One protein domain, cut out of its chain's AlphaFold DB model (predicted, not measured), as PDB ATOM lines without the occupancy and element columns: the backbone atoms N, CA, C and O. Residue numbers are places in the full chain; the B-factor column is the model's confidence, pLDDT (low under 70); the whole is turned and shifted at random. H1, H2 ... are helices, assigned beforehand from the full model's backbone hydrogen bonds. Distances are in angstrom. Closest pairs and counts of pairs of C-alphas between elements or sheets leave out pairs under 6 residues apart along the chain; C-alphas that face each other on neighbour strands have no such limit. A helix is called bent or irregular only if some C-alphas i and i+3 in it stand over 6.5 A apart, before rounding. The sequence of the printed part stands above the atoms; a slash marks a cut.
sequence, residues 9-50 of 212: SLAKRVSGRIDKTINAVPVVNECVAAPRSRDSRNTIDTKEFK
ATOM      1  N   SER A   9     140.855 146.625 102.030       78.06
ATOM      2  CA  SER A   9     140.254 145.301 101.838       78.06
ATOM      3  C   SER A   9     138.731 145.322 101.981       78.06
ATOM      4  O   SER A   9     138.037 144.635 101.227       78.06
ATOM      5  N   LEU A  10     138.203 146.133 102.902       80.56
ATOM      6  CA  LEU A  10     136.767 146.320 103.077       80.56
ATOM      7  C   LEU A  10     136.160 147.051 101.875       80.56
ATOM      8  O   LEU A  10     135.163 146.578 101.330       80.56
ATOM      9  N   ALA A  11     136.805 148.123 101.406       78.56
ATOM     10  CA  ALA A  11     136.375 148.866 100.222       78.56
ATOM     11  C   ALA A  11     136.282 147.962  98.980       78.56
ATOM     12  O   ALA A  11     135.236 147.894  98.338       78.56
ATOM     13  N   LYS A  12     137.316 147.150  98.709       81.81
ATOM     14  CA  LYS A  12     137.304 146.164  97.609       81.81
ATOM     15  C   LYS A  12     136.154 145.162  97.719       81.81
ATOM     16  O   LYS A  12     135.521 144.841  96.716       81.81
ATOM     17  N   ARG A  13     135.877 144.656  98.927       84.25
ATOM     18  CA  ARG A  13     134.803 143.678  99.155       84.25
ATOM     19  C   ARG A  13     133.426 144.288  98.909       84.25
ATOM     20  O   ARG A  13     132.590 143.644  98.282       84.25
ATOM     21  N   VAL A  14     133.189 145.499  99.408       82.00
ATOM     22  CA  VAL A  14     131.926 146.223  99.200       82.00
ATOM     23  C   VAL A  14     131.750 146.559  97.721       82.00
ATOM     24  O   VAL A  14     130.707 146.241  97.156       82.00
ATOM     25  N   SER A  15     132.794 147.081  97.076       83.19
ATOM     26  CA  SER A  15     132.797 147.397  95.644       83.19
ATOM     27  C   SER A  15     132.453 146.168  94.794       83.19
ATOM     28  O   SER A  15     131.525 146.213  93.994       83.19
ATOM     29  N   GLY A  16     133.064 145.010  95.076       84.00
ATOM     30  CA  GLY A  16     132.742 143.764  94.373       84.00
ATOM     31  C   GLY A  16     131.310 143.250  94.594       84.00
ATOM     32  O   GLY A  16     130.791 142.517  93.755       84.00
ATOM     33  N   ARG A  17     130.639 143.613  95.699       86.94
ATOM     34  CA  ARG A  17     129.204 143.320  95.893       86.94
ATOM     35  C   ARG A  17     128.335 144.271  95.074       86.94
ATOM     36  O   ARG A  17     127.383 143.811  94.458       86.94
ATOM     37  N   ILE A  18     128.688 145.555  95.042       85.75
ATOM     38  CA  ILE A  18     128.003 146.567  94.230       85.75
ATOM     39  C   ILE A  18     128.110 146.211  92.744       85.75
ATOM     40  O   ILE A  18     127.095 146.207  92.059       85.75
ATOM     41  N   ASP A  19     129.290 145.808  92.263       85.25
ATOM     42  CA  ASP A  19     129.489 145.389  90.869       85.25
ATOM     43  C   ASP A  19     128.589 144.196  90.492       85.25
ATOM     44  O   ASP A  19     128.026 144.162  89.399       85.25
ATOM     45  N   LYS A  20     128.379 143.235  91.407       87.50
ATOM     46  CA  LYS A  20     127.428 142.131  91.184       87.50
ATOM     47  C   LYS A  20     125.995 142.635  91.043       87.50
ATOM     48  O   LYS A  20     125.292 142.185  90.147       87.50
ATOM     49  N   THR A  21     125.577 143.570  91.897       87.06
ATOM     50  CA  THR A  21     124.248 144.188  91.808       87.06
ATOM     51  C   THR A  21     124.079 144.973  90.507       87.06
ATOM     52  O   THR A  21     123.050 144.841  89.855       87.06
ATOM     53  N   ILE A  22     125.097 145.734  90.086       87.00
ATOM     54  CA  ILE A  22     125.084 146.495  88.825       87.00
ATOM     55  C   ILE A  22     124.936 145.549  87.626       87.00
ATOM     56  O   ILE A  22     124.150 145.812  86.724       87.00
ATOM     57  N   ASN A  23     125.655 144.425  87.618       86.69
ATOM     58  CA  ASN A  23     125.549 143.428  86.549       86.69
ATOM     59  C   ASN A  23     124.203 142.691  86.543       86.69
ATOM     60  O   ASN A  23     123.745 142.269  85.486       86.69
ATOM     61  N   ALA A  24     123.574 142.531  87.707       91.25
ATOM     62  CA  ALA A  24     122.276 141.872  87.833       91.25
ATOM     63  C   ALA A  24     121.094 142.757  87.395       91.25
ATOM     64  O   ALA A  24     120.027 142.225  87.099       91.25
ATOM     65  N   VAL A  25     121.259 144.086  87.355       91.75
ATOM     66  CA  VAL A  25     120.187 145.038  87.027       91.75
ATOM     67  C   VAL A  25     120.550 145.820  85.757       91.75
ATOM     68  O   VAL A  25     121.301 146.793  85.848       91.75
ATOM     69  N   PRO A  26     119.996 145.459  84.580       87.12
ATOM     70  CA  PRO A  26     120.357 146.068  83.294       87.12
ATOM     71  C   PRO A  26     120.243 147.595  83.277       87.12
ATOM     72  O   PRO A  26     121.158 148.280  82.834       87.12
ATOM     73  N   VAL A  27     119.172 148.134  83.867       86.19
ATOM     74  CA  VAL A  27     118.931 149.584  83.950       86.19
ATOM     75  C   VAL A  27     120.062 150.311  84.687       86.19
ATOM     76  O   VAL A  27     120.477 151.389  84.282       86.19
ATOM     77  N   VAL A  28     120.597 149.718  85.761       82.50
ATOM     78  CA  VAL A  28     121.706 150.310  86.528       82.50
ATOM     79  C   VAL A  28     123.026 150.150  85.774       82.50
ATOM     80  O   VAL A  28     123.870 151.044  85.818       82.50
ATOM     81  N   ASN A  29     123.200 149.035  85.059       84.69
ATOM     82  CA  ASN A  29     124.373 148.784  84.227       84.69
ATOM     83  C   ASN A  29     124.555 149.862  83.152       84.69
ATOM     84  O   ASN A  29     125.649 150.392  83.000       84.69
ATOM     85  N   GLU A  30     123.469 150.248  82.480       84.75
ATOM     86  CA  GLU A  30     123.477 151.290  81.447       84.75
ATOM     87  C   GLU A  30     123.830 152.685  81.990       84.75
ATOM     88  O   GLU A  30     124.349 153.534  81.257       84.75
ATOM     89  N   CYS A  31     123.570 152.945  83.274       79.38
ATOM     90  CA  CYS A  31     123.885 154.226  83.902       79.38
ATOM     91  C   CYS A  31     125.368 154.355  84.278       79.38
ATOM     92  O   CYS A  31     125.912 155.464  84.239       79.38
ATOM     93  N   VAL A  32     126.014 153.250  84.659       79.69
ATOM     94  CA  VAL A  32     127.378 153.239  85.204       79.69
ATOM     95  C   VAL A  32     128.398 153.015  84.090       79.69
ATOM     96  O   VAL A  32     128.221 152.186  83.203       79.69
ATOM     97  N   ALA A  33     129.513 153.746  84.131       80.06
ATOM     98  CA  ALA A  33     130.569 153.561  83.142       80.06
ATOM     99  C   ALA A  33     131.166 152.142  83.205       80.06
ATOM    100  O   ALA A  33     131.367 151.583  84.288       80.06
ATOM    101  N   ALA A  34     131.521 151.597  82.037       76.88
ATOM    102  CA  ALA A  34     132.105 150.264  81.927       76.88
ATOM    103  C   ALA A  34     133.348 150.097  82.831       76.88
ATOM    104  O   ALA A  34     134.128 151.047  82.997       76.88
ATOM    105  N   PRO A  35     133.582 148.898  83.395       70.94
ATOM    106  CA  PRO A  35     134.772 148.631  84.193       70.94
ATOM    107  C   PRO A  35     136.056 148.983  83.428       70.94
ATOM    108  O   PRO A  35     136.222 148.601  82.273       70.94
ATOM    109  N   ARG A  36     136.990 149.683  84.093       68.38
ATOM    110  CA  ARG A  36     138.277 150.141  83.519       68.38
ATOM    111  C   ARG A  36     138.143 151.125  82.348       68.38
ATOM    112  O   ARG A  36     139.096 151.287  81.584       68.38
ATOM    113  N   SER A  37     137.000 151.794  82.204       74.56
ATOM    114  CA  SER A  37     136.876 152.918  81.278       74.56
ATOM    115  C   SER A  37     137.914 154.001  81.602       74.56
ATOM    116  O   SER A  37     138.395 154.124  82.732       74.56
ATOM    117  N   ARG A  38     138.255 154.832  80.611       66.12
ATOM    118  CA  ARG A  38     139.179 155.969  80.785       66.12
ATOM    119  C   ARG A  38     138.561 157.119  81.603       66.12
ATOM    120  O   ARG A  38     139.044 158.247  81.536       66.12
ATOM    121  N   ASP A  39     137.485 156.849  82.341       69.25
ATOM    122  CA  ASP A  39     136.843 157.805  83.223       69.25
ATOM    123  C   ASP A  39     137.509 157.778  84.600       69.25
ATOM    124  O   ASP A  39     137.349 156.857  85.399       69.25
ATOM    125  N   SER A  40     138.265 158.835  84.885       63.00
ATOM    126  CA  SER A  40     138.957 159.016  86.161       63.00
ATOM    127  C   SER A  40     138.027 159.074  87.384       63.00
ATOM    128  O   SER A  40     138.513 158.908  88.509       63.00
ATOM    129  N   ARG A  41     136.722 159.323  87.183       67.25
ATOM    130  CA  ARG A  41     135.727 159.476  88.255       67.25
ATOM    131  C   ARG A  41     135.101 158.150  88.701       67.25
ATOM    132  O   ARG A  41     134.604 158.080  89.817       67.25
ATOM    133  N   ASN A  42     135.197 157.088  87.895       72.75
ATOM    134  CA  ASN A  42     134.718 155.751  88.257       72.75
ATOM    135  C   ASN A  42     135.860 154.913  88.863       72.75
ATOM    136  O   ASN A  42     136.707 154.363  88.157       72.75
ATOM    137  N   THR A  43     135.913 154.836  90.191       74.38
ATOM    138  CA  THR A  43     136.941 154.129  90.969       74.38
ATOM    139  C   THR A  43     136.329 153.062  91.888       74.38
ATOM    140  O   THR A  43     135.116 152.875  91.940       74.38
ATOM    141  N   ILE A  44     137.170 152.311  92.612       73.19
ATOM    142  CA  ILE A  44     136.701 151.302  93.584       73.19
ATOM    143  C   ILE A  44     135.896 151.956  94.714       73.19
ATOM    144  O   ILE A  44     134.918 151.363  95.172       73.19
ATOM    145  N   ASP A  45     136.301 153.162  95.116       71.19
ATOM    146  CA  ASP A  45     135.731 153.904  96.242       71.19
ATOM    147  C   ASP A  45     134.587 154.842  95.815       71.19
ATOM    148  O   ASP A  45     133.793 155.272  96.646       71.19
ATOM    149  N   THR A  46     134.476 155.149  94.517       70.88
ATOM    150  CA  THR A  46     133.497 156.104  93.976       70.88
ATOM    151  C   THR A  46     132.950 155.602  92.646       70.88
ATOM    152  O   THR A  46     133.708 155.462  91.692       70.88
ATOM    153  N   LYS A  47     131.640 155.356  92.558       71.25
ATOM    154  CA  LYS A  47     130.956 154.999  91.305       71.25
ATOM    155  C   LYS A  47     130.156 156.203  90.812       71.25
ATOM    156  O   LYS A  47     129.104 156.499  91.368       71.25
ATOM    157  N   GLU A  48     130.655 156.874  89.780       74.19
ATOM    158  CA  GLU A  48     129.948 157.983  89.131       74.19
ATOM    159  C   GLU A  48     129.115 157.464  87.946       74.19
ATOM    160  O   GLU A  48     129.527 156.548  87.228       74.19
ATOM    161  N   PHE A  49     127.936 158.048  87.745       75.88
ATOM    162  CA  PHE A  49     127.009 157.706  86.665       75.88
ATOM    163  C   PHE A  49     126.296 158.959  86.152       75.88
ATOM    164  O   PHE A  49     126.328 160.015  86.784       75.88
ATOM    165  N   LYS A  50     125.639 158.871  84.990       68.75
ATOM    166  CA  LYS A  50     124.871 160.006  84.448       68.75
ATOM    167  C   LYS A  50     123.720 160.371  85.392       68.75
ATOM    168  O   LYS A  50     122.872 159.533  85.671       68.75
TER     169      LYS A  50
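What this domain is: This is residues 9 to 50 of the 212 residues of an uncharacterized protein of Undibacterium sp. KW1 (UniProt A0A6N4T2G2). One long helix, H1, meets a short helix, H2, at one end and makes a V-shaped corner with it, and a long tail without a named element, residues 32 to 50, loops away from H2, folds back on the inner side of this corner toward H1, and turns again toward H2. The printed part has 42 residues with two named helices, H1 then H2 along the chain, and no named strand; the class is all helix. The whole is compact, with a radius of gyration of the C-alphas of 10.0 A, and the C-alphas span 27 by 24 by 14 A.

How they stand to each other: H1, residues 9 to 24, is the longest helix. H2, residues 26 to 31, follows it after a tight link of one residue, Val 25. H1 and H2 only just touch, with 3 pairs of C-alphas within 8 A, and they touch only at the corner by their link. H1 touches H2 with residues 22 to 23 alone. The closest C-alphas of the two helices are those of Ile 22 and Asn 29, 5.2 A apart. Their lines stand at a steep tilt of 62 degrees, and they run opposite ways. Their centres are 14.9 A apart. In H1 every O i to N i+4 pair is within hydrogen-bond range; in H2 1 of 2 is, and 2 of its 3 O i to N i+3 pairs are.

Where its parts are: H1 runs from C-alpha 9 at (140.254, 145.301, 101.838) to C-alpha 24 at (122.276, 141.872, 87.833), 23.0 A. H2 runs 8.9 A from Pro 26 to Cys 31, whose C-alpha is at (123.885, 154.226, 83.902). Neither helix is bent.

The domain as a whole: The two C-alphas farthest apart are those of Ser 9 and Val 27, 28.2 A. The printed part has no cut. Residues 32 to 50 have C-alphas 5 to 13 A from the mean of the C-alphas. The mean pLDDT of the printed part is 78.9; residue 36, residues 38 to 41 and residue 50 are under 70.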